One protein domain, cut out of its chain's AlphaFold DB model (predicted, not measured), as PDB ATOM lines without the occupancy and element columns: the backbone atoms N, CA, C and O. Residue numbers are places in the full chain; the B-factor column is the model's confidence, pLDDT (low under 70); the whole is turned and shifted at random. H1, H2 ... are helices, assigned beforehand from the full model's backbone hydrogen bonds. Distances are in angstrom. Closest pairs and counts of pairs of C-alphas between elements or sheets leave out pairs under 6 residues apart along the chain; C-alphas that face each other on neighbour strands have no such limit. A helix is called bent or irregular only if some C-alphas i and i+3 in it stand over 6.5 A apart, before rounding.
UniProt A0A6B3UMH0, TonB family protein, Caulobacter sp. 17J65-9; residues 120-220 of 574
ATOM      1  N   GLU A 120     155.133 105.583 132.439       53.31
ATOM      2  CA  GLU A 120     155.157 105.223 133.869       53.31
ATOM      3  C   GLU A 120     156.220 106.006 134.662       53.31
ATOM      4  O   GLU A 120     155.965 106.438 135.789       53.31
ATOM      5  N   ARG A 121     157.398 106.254 134.064       57.03
ATOM      6  CA  ARG A 121     158.441 107.114 134.658       57.03
ATOM      7  C   ARG A 121     157.984 108.569 134.767       57.03
ATOM      8  O   ARG A 121     158.292 109.233 135.757       57.03
ATOM      9  N   ASP A 122     157.198 109.030 133.797       69.75
ATOM     10  CA  ASP A 122     156.648 110.383 133.787       69.75
ATOM     11  C   ASP A 122     155.581 110.598 134.878       69.75
ATOM     12  O   ASP A 122     155.503 111.682 135.460       69.75
ATOM     13  N   ASP A 123     154.770 109.583 135.196       78.88
ATOM     14  CA  ASP A 123     153.764 109.653 136.268       78.88
ATOM     15  C   ASP A 123     154.396 109.761 137.661       78.88
ATOM     16  O   ASP A 123     153.999 110.622 138.452       78.88
ATOM     17  N   LEU A 124     155.399 108.923 137.955       83.44
ATOM     18  CA  LEU A 124     156.105 108.952 139.240       83.44
ATOM     19  C   LEU A 124     156.853 110.278 139.427       83.44
ATOM     20  O   LEU A 124     156.751 110.894 140.487       83.44
ATOM     21  N   GLY A 125     157.546 110.757 138.388       81.38
ATOM     22  CA  GLY A 125     158.232 112.050 138.417       81.38
ATOM     23  C   GLY A 125     157.280 113.221 138.689       81.38
ATOM     24  O   GLY A 125     157.575 114.074 139.528       81.38
ATOM     25  N   ARG A 126     156.099 113.233 138.053       84.69
ATOM     26  CA  ARG A 126     155.060 114.246 138.312       84.69
ATOM     27  C   ARG A 126     154.521 114.187 139.739       84.69
ATOM     28  O   ARG A 126     154.330 115.239 140.349       84.69
ATOM     29  N   ALA A 127     154.267 112.990 140.263       86.94
ATOM     30  CA  ALA A 127     153.772 112.823 141.626       86.94
ATOM     31  C   ALA A 127     154.806 113.288 142.667       86.94
ATOM     32  O   ALA A 127     154.448 114.027 143.585       86.94
ATOM     33  N   ARG A 128     156.090 112.946 142.468       90.00
ATOM     34  CA  ARG A 128     157.200 113.406 143.319       90.00
ATOM     35  C   ARG A 128     157.287 114.931 143.361       90.00
ATOM     36  O   ARG A 128     157.224 115.518 144.438       90.00
ATOM     37  N   LEU A 129     157.338 115.564 142.188       82.69
ATOM     38  CA  LEU A 129     157.418 117.021 142.074       82.69
ATOM     39  C   LEU A 129     156.212 117.713 142.723       82.69
ATOM     40  O   LEU A 129     156.373 118.712 143.419       82.69
ATOM     41  N   ARG A 130     154.996 117.189 142.517       89.50
ATOM     42  CA  ARG A 130     153.780 117.762 143.111       89.50
ATOM     43  C   ARG A 130     153.842 117.752 144.639       89.50
ATOM     44  O   ARG A 130     153.520 118.767 145.251       89.50
ATOM     45  N   LEU A 131     154.239 116.628 145.236       91.31
ATOM     46  CA  LEU A 131     154.354 116.505 146.689       91.31
ATOM     47  C   LEU A 131     155.439 117.438 147.245       91.31
ATOM     48  O   LEU A 131     155.200 118.137 148.226       91.31
ATOM     49  N   GLU A 132     156.595 117.502 146.585       90.12
ATOM     50  CA  GLU A 132     157.701 118.377 146.978       90.12
ATOM     51  C   GLU A 132     157.297 119.856 146.962       90.12
ATOM     52  O   GLU A 132     157.525 120.563 147.942       90.12
ATOM     53  N   VAL A 133     156.629 120.317 145.901       87.25
ATOM     54  CA  VAL A 133     156.150 121.705 145.800       87.25
ATOM     55  C   VAL A 133     155.161 122.043 146.917       87.25
ATOM     56  O   VAL A 133     155.251 123.119 147.504       87.25
ATOM     57  N   LEU A 134     154.231 121.136 147.232       89.81
ATOM     58  CA  LEU A 134     153.252 121.363 148.297       89.81
ATOM     59  C   LEU A 134     153.914 121.417 149.678       89.81
ATOM     60  O   LEU A 134     153.577 122.285 150.475       89.81
ATOM     61  N   LEU A 135     154.878 120.540 149.957       89.75
ATOM     62  CA  LEU A 135     155.572 120.514 151.248       89.75
ATOM     63  C   LEU A 135     156.421 121.768 151.509       89.75
ATOM     64  O   LEU A 135     156.593 122.154 152.665       89.75
ATOM     65  N   HIS A 136     156.894 122.439 150.457       89.38
ATOM     66  CA  HIS A 136     157.612 123.714 150.558       89.38
ATOM     67  C   HIS A 136     156.695 124.948 150.555       89.38
ATOM     68  O   HIS A 136     157.186 126.073 150.659       89.38
ATOM     69  N   ALA A 137     155.375 124.776 150.430       85.31
ATOM     70  CA  ALA A 137     154.438 125.889 150.505       85.31
ATOM     71  C   ALA A 137     154.366 126.465 151.933       85.31
ATOM     72  O   ALA A 137     154.578 125.767 152.920       85.31
ATOM     73  N   GLU A 138     154.024 127.749 152.050       80.50
ATOM     74  CA  GLU A 138     153.981 128.458 153.339       80.50
ATOM     75  C   GLU A 138     152.891 127.915 154.289       80.50
ATOM     76  O   GLU A 138     153.062 127.933 155.504       80.50
ATOM     77  N   ALA A 139     151.788 127.395 153.740       81.88
ATOM     78  CA  ALA A 139     150.711 126.756 154.497       81.88
ATOM     79  C   ALA A 139     149.926 125.766 153.609       81.88
ATOM     80  O   ALA A 139     148.855 126.112 153.096       81.88
ATOM     81  N   PRO A 140     150.449 124.554 153.360       87.06
ATOM     82  CA  PRO A 140     149.761 123.576 152.527       87.06
ATOM     83  C   PRO A 140     148.477 123.065 153.191       87.06
ATOM     84  O   PRO A 140     148.426 122.826 154.399       87.06
ATOM     85  N   LEU A 141     147.430 122.862 152.388       87.88
ATOM     86  CA  LEU A 141     146.197 122.240 152.861       87.88
ATOM     87  C   LEU A 141     146.431 120.734 153.084       87.88
ATOM     88  O   LEU A 141     146.926 120.070 152.169       87.88
ATOM     89  N   PRO A 142     146.024 120.155 154.233       88.19
ATOM     90  CA  PRO A 142     146.214 118.726 154.505       88.19
ATOM     91  C   PRO A 142     145.628 117.814 153.420       88.19
ATOM     92  O   PRO A 142     146.273 116.858 153.007       88.19
ATOM     93  N   ALA A 143     144.460 118.172 152.881       88.94
ATOM     94  CA  ALA A 143     143.809 117.418 151.812       88.94
ATOM     95  C   ALA A 143     144.631 117.379 150.508       88.94
ATOM     96  O   ALA A 143     144.631 116.366 149.811       88.94
ATOM     97  N   ASP A 144     145.352 118.457 150.178       90.81
ATOM     98  CA  ASP A 144     146.198 118.501 148.980       90.81
ATOM     99  C   ASP A 144     147.457 117.644 149.155       90.81
ATOM    100  O   ASP A 144     147.900 116.998 148.202       90.81
ATOM    101  N   LEU A 145     148.015 117.620 150.371       91.88
ATOM    102  CA  LEU A 145     149.155 116.776 150.727       91.88
ATOM    103  C   LEU A 145     148.782 115.290 150.705       91.88
ATOM    104  O   LEU A 145     149.505 114.498 150.105       91.88
ATOM    105  N   GLU A 146     147.642 114.922 151.294       92.31
ATOM    106  CA  GLU A 146     147.111 113.552 151.265       92.31
ATOM    107  C   GLU A 146     146.865 113.090 149.824       92.31
ATOM    108  O   GLU A 146     147.363 112.043 149.415       92.31
ATOM    109  N   ALA A 147     146.204 113.915 149.003       91.62
ATOM    110  CA  ALA A 147     145.959 113.591 147.600       91.62
ATOM    111  C   ALA A 147     147.258 113.442 146.783       91.62
ATOM    112  O   ALA A 147     147.341 112.598 145.888       91.62
ATOM    113  N   ALA A 148     148.279 114.260 147.063       91.44
ATOM    114  CA  ALA A 148     149.583 114.147 146.414       91.44
ATOM    115  C   ALA A 148     150.339 112.882 146.849       91.44
ATOM    116  O   ALA A 148     150.950 112.222 146.004       91.44
ATOM    117  N   LEU A 149     150.262 112.519 148.131       95.88
ATOM    118  CA  LEU A 149     150.855 111.293 148.662       95.88
ATOM    119  C   LEU A 149     150.170 110.041 148.092       95.88
ATOM    120  O   LEU A 149     150.845 109.117 147.641       95.88
ATOM    121  N   ASP A 150     148.841 110.031 148.014       93.88
ATOM    122  CA  ASP A 150     148.083 108.934 147.407       93.88
ATOM    123  C   ASP A 150     148.427 108.749 145.926       93.88
ATOM    124  O   ASP A 150     148.578 107.620 145.444       93.88
ATOM    125  N   ALA A 151     148.589 109.858 145.195       91.12
ATOM    126  CA  ALA A 151     149.023 109.832 143.803       91.12
ATOM    127  C   ALA A 151     150.440 109.253 143.657       91.12
ATOM    128  O   ALA A 151     150.681 108.479 142.726       91.12
ATOM    129  N   LEU A 152     151.349 109.577 144.585       93.50
ATOM    130  CA  LEU A 152     152.696 109.013 144.639       93.50
ATOM    131  C   LEU A 152     152.652 107.498 144.865       93.50
ATOM    132  O   LEU A 152     153.186 106.757 144.043       93.50
ATOM    133  N   PHE A 153     151.947 107.025 145.896       93.06
ATOM    134  CA  PHE A 153     151.832 105.588 146.173       93.06
ATOM    135  C   PHE A 153     151.128 104.825 145.048       93.06
ATOM    136  O   PHE A 153     151.457 103.674 144.757       93.06
ATOM    137  N   ALA A 154     150.154 105.445 144.379       90.06
ATOM    138  CA  ALA A 154     149.516 104.854 143.211       90.06
ATOM    139  C   ALA A 154     150.470 104.748 142.011       90.06
ATOM    140  O   ALA A 154     150.397 103.760 141.281       90.06
ATOM    141  N   ALA A 155     151.345 105.737 141.801       86.88
ATOM    142  CA  ALA A 155     152.369 105.696 140.760       86.88
ATOM    143  C   ALA A 155     153.464 104.668 141.081       86.88
ATOM    144  O   ALA A 155     153.836 103.890 140.207       86.88
ATOM    145  N   GLU A 156     153.912 104.599 142.335       86.00
ATOM    146  CA  GLU A 156     154.904 103.628 142.806       86.00
ATOM    147  C   GLU A 156     154.433 102.182 142.608       86.00
ATOM    148  O   GLU A 156     155.162 101.379 142.032       86.00
ATOM    149  N   ARG A 157     153.179 101.863 142.970       85.75
ATOM    150  CA  ARG A 157     152.588 100.527 142.751       85.75
ATOM    151  C   ARG A 157     152.516 100.107 141.282       85.75
ATOM    152  O   ARG A 157     152.407  98.915 141.005       85.75
ATOM    153  N   ARG A 158     152.508 101.066 140.351       81.69
ATOM    154  CA  ARG A 158     152.532 100.807 138.903       81.69
ATOM    155  C   ARG A 158     153.955 100.713 138.344       81.69
ATOM    156  O   ARG A 158     154.111 100.241 137.227       81.69
ATOM    157  N   GLY A 159     154.965 101.163 139.090       71.19
ATOM    158  CA  GLY A 159     156.366 101.169 138.675       71.19
ATOM    159  C   GLY A 159     157.118  99.862 138.959       71.19
ATOM    160  O   GLY A 159     156.583  98.894 139.494       71.19
ATOM    161  N   LEU A 160     158.406  99.840 138.597       64.31
ATOM    162  CA  LEU A 160     159.327  98.725 138.858       64.31
ATOM    163  C   LEU A 160     159.789  98.706 140.327       64.31
ATOM    164  O   LEU A 160     159.957  99.760 140.934       64.31
ATOM    165  N   LEU A 161     160.123  97.522 140.860       59.06
ATOM    166  CA  LEU A 161     160.616  97.340 142.240       59.06
ATOM    167  C   LEU A 161     161.816  98.242 142.599       59.06
ATOM    168  O   LEU A 161     161.900  98.727 143.722       59.06
ATOM    169  N   SER A 162     162.720  98.524 141.654       55.00
ATOM    170  CA  SER A 162     163.859  99.426 141.888       55.00
ATOM    171  C   SER A 162     163.436 100.880 142.130       55.00
ATOM    172  O   SER A 162     164.074 101.587 142.901       55.00
ATOM    173  N   ALA A 163     162.343 101.323 141.501       64.88
ATOM    174  CA  ALA A 163     161.804 102.663 141.700       64.88
ATOM    175  C   ALA A 163     161.134 102.815 143.075       64.88
ATOM    176  O   ALA A 163     161.042 103.935 143.573       64.88
ATOM    177  N   SER A 164     160.695 101.715 143.697       72.81
ATOM    178  CA  SER A 164     160.105 101.724 145.040       72.81
ATOM    179  C   SER A 164     161.157 102.043 146.104       72.81
ATOM    180  O   SER A 164     161.007 103.032 146.815       72.81
ATOM    181  N   HIS A 165     162.301 101.345 146.099       73.06
ATOM    182  CA  HIS A 165     163.428 101.628 147.010       73.06
ATOM    183  C   HIS A 165     163.903 103.086 146.893       73.06
ATOM    184  O   HIS A 165     164.091 103.789 147.887       73.06
ATOM    185  N   GLU A 166     164.075 103.578 145.663       74.69
ATOM    186  CA  GLU A 166     164.471 104.971 145.425       74.69
ATOM    187  C   GLU A 166     163.415 105.974 145.914       74.69
ATOM    188  O   GLU A 166     163.772 107.040 146.415       74.69
ATOM    189  N   THR A 167     162.123 105.652 145.767       85.69
ATOM    190  CA  THR A 167     161.020 106.503 146.248       85.69
ATOM    191  C   THR A 167     160.977 106.528 147.766       85.69
ATOM    192  O   THR A 167     160.849 107.607 148.332       85.69
ATOM    193  N   GLU A 168     161.155 105.378 148.410       86.12
ATOM    194  CA  GLU A 168     161.184 105.230 149.862       86.12
ATOM    195  C   GLU A 168     162.282 106.099 150.493       86.12
ATOM    196  O   GLU A 168     162.010 106.914 151.379       86.12
ATOM    197  N   HIS A 169     163.517 105.996 149.987       81.94
ATOM    198  CA  HIS A 169     164.636 106.812 150.466       81.94
ATOM    199  C   HIS A 169     164.424 108.302 150.207       81.94
ATOM    200  O   HIS A 169     164.634 109.109 151.110       81.94
ATOM    201  N   TRP A 170     164.004 108.671 148.994       89.62
ATOM    202  CA  TRP A 170     163.736 110.065 148.639       89.62
ATOM    203  C   TRP A 170     162.641 110.674 149.522       89.62
ATOM    204  O   TRP A 170     162.798 111.792 150.013       89.62
ATOM    205  N   LEU A 171     161.556 109.933 149.759       92.25
ATOM    206  CA  LEU A 171     160.429 110.406 150.547       92.25
ATOM    207  C   LEU A 171     160.809 110.557 152.023       92.25
ATOM    208  O   LEU A 171     160.487 111.584 152.614       92.25
ATOM    209  N   ALA A 172     161.546 109.605 152.606       84.06
ATOM    210  CA  ALA A 172     162.053 109.724 153.977       84.06
ATOM    211  C   ALA A 172     162.869 111.017 154.164       84.06
ATOM    212  O   ALA A 172     162.661 111.791 155.099       84.06
ATOM    213  N   ASP A 173     163.762 111.284 153.218       76.44
ATOM    214  CA  ASP A 173     164.631 112.454 153.209       76.44
ATOM    215  C   ASP A 173     163.861 113.774 153.029       76.44
ATOM    216  O   ASP A 173     164.150 114.772 153.697       76.44
ATOM    217  N   LEU A 174     162.862 113.786 152.142       87.06
ATOM    218  CA  LEU A 174     161.994 114.937 151.908       87.06
ATOM    219  C   LEU A 174     161.182 115.281 153.163       87.06
ATOM    220  O   LEU A 174     161.155 116.442 153.578       87.06
ATOM    221  N   LEU A 175     160.561 114.284 153.800       89.50
ATOM    222  CA  LEU A 175     159.758 114.480 155.012       89.50
ATOM    223  C   LEU A 175     160.614 114.972 156.187       89.50
ATOM    224  O   LEU A 175     160.161 115.808 156.970       89.50
ATOM    225  N   ALA A 176     161.863 114.510 156.292       78.81
ATOM    226  CA  ALA A 176     162.803 114.967 157.312       78.81
ATOM    227  C   ALA A 176     163.196 116.452 157.155       78.81
ATOM    228  O   ALA A 176     163.447 117.127 158.150       78.81
ATOM    229  N   ARG A 177     163.233 116.985 155.926       81.25
ATOM    230  CA  ARG A 177     163.667 118.370 155.654       81.25
ATOM    231  C   ARG A 177     162.533 119.389 155.573       81.25
ATOM    232  O   ARG A 177     162.777 120.575 155.758       81.25
ATOM    233  N   THR A 178     161.306 118.945 155.315       86.69
ATOM    234  CA  THR A 178     160.142 119.820 155.065       86.69
ATOM    235  C   THR A 178     159.213 119.967 156.269       86.69
ATOM    236  O   THR A 178     158.017 120.223 156.143       86.69
ATOM    237  N   GLN A 179     159.750 119.813 157.473       82.75
ATOM    238  CA  GLN A 179     158.970 120.037 158.683       82.75
ATOM    239  C   GLN A 179     158.715 121.515 158.961       82.75
ATOM    240  O   GLN A 179     159.560 122.352 158.642       82.75
ATOM    241  N   PRO A 180     157.590 121.835 159.628       84.94
ATOM    242  CA  PRO A 180     156.578 120.914 160.174       84.94
ATOM    243  C   PRO A 180     155.517 120.452 159.156       84.94
ATOM    244  O   PRO A 180     154.648 119.654 159.498       84.94
ATOM    245  N   ASN A 181     155.574 120.925 157.907       88.81
ATOM    246  CA  ASN A 181     154.545 120.664 156.892       88.81
ATOM    247  C   ASN A 181     154.366 119.176 156.557       88.81
ATOM    248  O   ASN A 181     153.279 118.764 156.157       88.81
ATOM    249  N   SER A 182     155.412 118.367 156.727       90.12
ATOM    250  CA  SER A 182     155.395 116.920 156.497       90.12
ATOM    251  C   SER A 182     154.821 116.088 157.650       90.12
ATOM    252  O   SER A 182     154.472 114.926 157.428       90.12
ATOM    253  N   ASP A 183     154.678 116.643 158.861       87.12
ATOM    254  CA  ASP A 183     154.236 115.899 160.053       87.12
ATOM    255  C   ASP A 183     152.868 115.189 159.875       87.12
ATOM    256  O   ASP A 183     152.740 114.036 160.304       87.12
ATOM    257  N   PRO A 184     151.852 115.785 159.206       89.50
ATOM    258  CA  PRO A 184     150.566 115.122 158.962       89.50
ATOM    259  C   PRO A 184     150.655 113.862 158.090       89.50
ATOM    260  O   PRO A 184     149.767 113.017 158.158       89.50
ATOM    261  N   LEU A 185     151.713 113.719 157.284       92.38
ATOM    262  CA  LEU A 185     151.881 112.595 156.357       92.38
ATOM    263  C   LEU A 185     152.540 111.373 157.002       92.38
ATOM    264  O   LEU A 185     152.414 110.265 156.478       92.38
ATOM    265  N   LEU A 186     153.214 111.547 158.146       89.50
ATOM    266  CA  LEU A 186     153.961 110.473 158.806       89.50
ATOM    267  C   LEU A 186     153.118 109.217 159.056       89.50
ATOM    268  O   LEU A 186     153.615 108.138 158.749       89.50
ATOM    269  N   PRO A 187     151.861 109.295 159.546       87.88
ATOM    270  CA  PRO A 187     151.055 108.101 159.769       87.88
ATOM    271  C   PRO A 187     150.887 107.222 158.530       87.88
ATOM    272  O   PRO A 187     151.109 106.017 158.613       87.88
ATOM    273  N   ALA A 188     150.550 107.832 157.392       90.00
ATOM    274  CA  ALA A 188     150.312 107.116 156.145       90.00
ATOM    275  C   ALA A 188     151.607 106.528 155.566       90.00
ATOM    276  O   ALA A 188     151.615 105.400 155.081       90.00
ATOM    277  N   VAL A 189     152.717 107.266 155.651       92.25
ATOM    278  CA  VAL A 189     154.023 106.826 155.129       92.25
ATOM    279  C   VAL A 189     154.597 105.679 155.955       92.25
ATOM    280  O   VAL A 189     155.055 104.679 155.403       92.25
ATOM    281  N   LEU A 190     154.529 105.800 157.280       87.19
ATOM    282  CA  LEU A 190     155.007 104.778 158.206       87.19
ATOM    283  C   LEU A 190     154.223 103.476 158.082       87.19
ATOM    284  O   LEU A 190     154.816 102.406 158.181       87.19
ATOM    285  N   GLU A 191     152.915 103.561 157.841       88.19
ATOM    286  CA  GLU A 191     152.084 102.394 157.559       88.19
ATOM    287  C   GLU A 191     152.420 101.782 156.192       88.19
ATOM    288  O   GLU A 191     152.569 100.564 156.096       88.19
ATOM    289  N   HIS A 192     152.605 102.608 155.157       89.88
ATOM    290  CA  HIS A 192     152.879 102.148 153.793       89.88
ATOM    291  C   HIS A 192     154.163 101.313 153.688       89.88
ATOM    292  O   HIS A 192     154.129 100.204 153.156       89.88
ATOM    293  N   TYR A 193     155.280 101.818 154.222       86.81
ATOM    294  CA  TYR A 193     156.566 101.102 154.217       86.81
ATOM    295  C   TYR A 193     156.753 100.206 155.451       86.81
ATOM    296  O   TYR A 193     157.650  99.363 155.524       86.81
ATOM    297  N   GLY A 194     155.873 100.352 156.439       83.00
ATOM    298  CA  GLY A 194     155.878  99.568 157.660       83.00
ATOM    299  C   GLY A 194     157.036  99.888 158.604       83.00
ATOM    300  O   GLY A 194     157.349  99.021 159.408       83.00
ATOM    301  N   TRP A 195     157.656 101.074 158.541       80.06
ATOM    302  CA  TRP A 195     158.848 101.459 159.331       80.06
ATOM    303  C   TRP A 195     158.684 101.341 160.858       80.06
ATOM    304  O   TRP A 195     159.674 101.334 161.580       80.06
ATOM    305  N   GLU A 196     157.456 101.224 161.370       70.38
ATOM    306  CA  GLU A 196     157.180 101.004 162.799       70.38
ATOM    307  C   GLU A 196     157.335  99.541 163.238       70.38
ATOM    308  O   GLU A 196     157.235  99.233 164.430       70.38
ATOM    309  N   ARG A 197     157.549  98.614 162.296       69.25
ATOM    310  CA  ARG A 197     157.667  97.201 162.635       69.25
ATOM    311  C   ARG A 197     159.025  96.910 163.308       69.25
ATOM    312  O   ARG A 197     160.066  97.238 162.740       69.25
ATOM    313  N   PRO A 198     159.047  96.258 164.490       54.53
ATOM    314  CA  PRO A 198     160.281  96.017 165.250       54.53
ATOM    315  C   PRO A 198     161.309  95.102 164.561       54.53
ATOM    316  O   PRO A 198     162.451  95.020 165.004       54.53
ATOM    317  N   ASP A 199     160.897  94.365 163.530       53.59
ATOM    318  CA  ASP A 199     161.678  93.355 162.809       53.59
ATOM    319  C   ASP A 199     162.449  93.907 161.597       53.59
ATOM    320  O   ASP A 199     163.254  93.179 161.023       53.59
ATOM    321  N   LEU A 200     162.252  95.178 161.228       54.94
ATOM    322  CA  LEU A 200     162.839  95.773 160.018       54.94
ATOM    323  C   LEU A 200     164.336  96.123 160.104       54.94
ATOM    324  O   LEU A 200     164.958  96.392 159.079       54.94
ATOM    325  N   GLY A 201     164.948  96.070 161.291       50.53
ATOM    326  CA  GLY A 201     166.407  96.121 161.451       50.53
ATOM    327  C   GLY A 201     167.108  97.282 160.720       50.53
ATOM    328  O   GLY A 201     166.788  98.443 160.953       50.53
ATOM    329  N   ALA A 202     168.107  96.950 159.889       47.97
ATOM    330  CA  ALA A 202     168.973  97.886 159.155       47.97
ATOM    331  C   ALA A 202     168.473  98.234 157.735       47.97
ATOM    332  O   ALA A 202     169.181  98.922 157.001       47.97
ATOM    333  N   ASP A 203     167.286  97.751 157.351       55.03
ATOM    334  CA  ASP A 203     166.766  97.856 155.981       55.03
ATOM    335  C   ASP A 203     165.883  99.097 155.756       55.03
ATOM    336  O   ASP A 203     165.383  99.293 154.652       55.03
ATOM    337  N   ILE A 204     165.702  99.960 156.767       65.88
ATOM    338  CA  ILE A 204     164.966 101.224 156.615       65.88
ATOM    339  C   ILE A 204     165.902 102.401 156.289       65.88
ATOM    340  O   ILE A 204     167.058 102.419 156.726       65.88
ATOM    341  N   PRO A 205     165.428 103.431 155.562       67.94
ATOM    342  CA  PRO A 205     166.210 104.638 155.314       67.94
ATOM    343  C   PRO A 205     166.677 105.303 156.614       67.94
ATOM    344  O   PRO A 205     165.936 105.371 157.591       67.94
ATOM    345  N   TYR A 206     167.876 105.894 156.625       65.50
ATOM    346  CA  TYR A 206     168.402 106.561 157.824       65.50
ATOM    347  C   TYR A 206     167.442 107.631 158.380       65.50
ATOM    348  O   TYR A 206     167.187 107.680 159.582       65.50
ATOM    349  N   ALA A 207     166.848 108.440 157.496       69.12
ATOM    350  CA  ALA A 207     165.857 109.446 157.869       69.12
ATOM    351  C   ALA A 207     164.581 108.839 158.493       69.12
ATOM    352  O   ALA A 207     163.960 109.473 159.345       69.12
ATOM    353  N   ALA A 208     164.217 107.602 158.137       72.62
ATOM    354  CA  ALA A 208     163.043 106.918 158.676       72.62
ATOM    355  C   ALA A 208     163.151 106.658 160.184       72.62
ATOM    356  O   ALA A 208     162.164 106.841 160.894       72.62
ATOM    357  N   HIS A 209     164.341 106.317 160.698       66.06
ATOM    358  CA  HIS A 209     164.555 106.126 162.142       66.06
ATOM    359  C   HIS A 209     164.151 107.365 162.947       66.06
ATOM    360  O   HIS A 209     163.482 107.270 163.974       66.06
ATOM    361  N   TRP A 210     164.540 108.532 162.447       72.12
ATOM    362  CA  TRP A 210     164.258 109.802 163.091       72.12
ATOM    363  C   TRP A 210     162.777 110.205 162.936       72.12
ATOM    364  O   TRP A 210     162.170 110.703 163.879       72.12
ATOM    365  N   LEU A 211     162.146 109.905 161.794       79.38
ATOM    366  CA  LEU A 211     160.710 110.146 161.578       79.38
ATOM    367  C   LEU A 211     159.820 109.281 162.491       79.38
ATOM    368  O   LEU A 211     158.799 109.763 162.990       79.38
ATOM    369  N   VAL A 212     160.211 108.024 162.737       78.69
ATOM    370  CA  VAL A 212     159.535 107.116 163.684       78.69
ATOM    371  C   VAL A 212     159.621 107.667 165.108       78.69
ATOM    372  O   VAL A 212     158.594 107.784 165.782       78.69
ATOM    373  N   GLU A 213     160.823 108.049 165.553       78.56
ATOM    374  CA  GLU A 213     161.030 108.650 166.877       78.56
ATOM    375  C   GLU A 213     160.201 109.927 167.029       78.56
ATOM    376  O   GLU A 213     159.443 110.041 167.990       78.56
ATOM    377  N   ARG A 214     160.222 110.820 166.033       81.62
ATOM    378  CA  ARG A 214     159.449 112.065 166.044       81.62
ATOM    379  C   ARG A 214     157.945 111.847 166.133       81.62
ATOM    380  O   ARG A 214     157.258 112.566 166.872       81.62
ATOM    381  N   ARG A 215     157.391 110.886 165.385       80.88
ATOM    382  CA  ARG A 215     155.966 110.543 165.510       80.88
ATOM    383  C   ARG A 215     155.671 110.051 166.924       80.88
ATOM    384  O   ARG A 215     154.695 110.500 167.527       80.88
ATOM    385  N   GLY A 216     156.526 109.181 167.462       77.94
ATOM    386  CA  GLY A 216     156.439 108.701 168.839       77.94
ATOM    387  C   GLY A 216     156.464 109.843 169.857       77.94
ATOM    388  O   GLY A 216     155.565 109.938 170.694       77.94
ATOM    389  N   ALA A 217     157.419 110.758 169.717       77.56
ATOM    390  CA  ALA A 217     157.589 111.945 170.538       77.56
ATOM    391  C   ALA A 217     156.349 112.851 170.491       77.56
ATOM    392  O   ALA A 217     155.832 113.261 171.527       77.56
ATOM    393  N   THR A 218     155.802 113.099 169.299       80.00
ATOM    394  CA  THR A 218     154.603 113.931 169.104       80.00
ATOM    395  C   THR A 218     153.365 113.300 169.745       80.00
ATOM    396  O   THR A 218     152.614 113.969 170.463       80.00
ATOM    397  N   LEU A 219     153.155 111.996 169.533       77.12
ATOM    398  CA  LEU A 219     152.046 111.261 170.138       77.12
ATOM    399  C   LEU A 219     152.166 111.237 171.660       77.12
ATOM    400  O   LEU A 219     151.183 111.512 172.354       77.12
ATOM    401  N   TRP A 220     153.361 110.964 172.179       83.75
ATOM    402  CA  TRP A 220     153.614 110.935 173.611       83.75
ATOM    403  C   TRP A 220     153.456 112.317 174.249       83.75
ATOM    404  O   TRP A 220     152.767 112.419 175.265       83.75
TER     405      TRP A 220
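This is residues 120 to 220 of the 574 residues of the protein "TonB family protein" of Caulobacter sp. 17J65-9 (UniProt A0A6B3UMH0). Four helices, H2 and H3 with H1 and H4, make a flat, rather loose up-and-down bundle, each running against the one before it. H5 packs slantwise on H3 and H4 at the far side from H1, and residues 197 to 202 of the link before it stick out. The printed part has 101 residues, with five named helices, H1 to H5 in chain order, and no named strand; the class is all helix. It is compact, with a radius of gyration of the C-alphas of 13.1 A, and spans 37 by 33 by 18 A.

H2 is residues 142 to 158, 24.6 A long, and H3 is residues 161 to 177, 25.1 A. H1, residues 120 to 135, is 23.2 A long and begins at C-alpha 120 (155.157, 105.223, 133.869). H4, residues 183 to 193, measures 16.1 A and is irregular: C-alphas 184 and 187 are 7.1 A apart. H5, residues 206 to 220, measures 22.1 A and ends at C-alpha 220 (153.614, 110.935, 173.611).

H2, the hub, touches H1 in a hairpin at a shallow tilt of 21 degrees; C-alphas 127 and 152 are closest, 5.0 A. H2 touches H3, also a hairpin, with residues 156 to 157 alone; C-alphas 156 and 164 are closest, 6.0 A. H2 touches H4 with residues 142 to 149 alone; C-alphas 146 and 185 are closest, 7.0 A. H3 and H4 are close but not clearly touching; C-alphas 168 and 193 are closest, 7.6 A. H5 touches H3 at a steep tilt of 53 degrees; C-alphas 172 and 207 are closest, 5.4 A. H5 touches H4 at a steep 58 degrees; C-alphas 186 and 215 are closest, 7.0 A. H1 is apart from H4 and H5. Every O i to N i+4 pair is within hydrogen-bond range in H1; H2 and H3 have 12 of 13, H4 5 of 7, H5 10 of 11.

The C-alphas farthest apart, those of Glu 120 and Trp 220, are 40.2 A apart. The printed part has no cut; H4 to H5 is a long link. Mean pLDDT of the printed part is 80.5, and residues 197 to 207 are among those under 70.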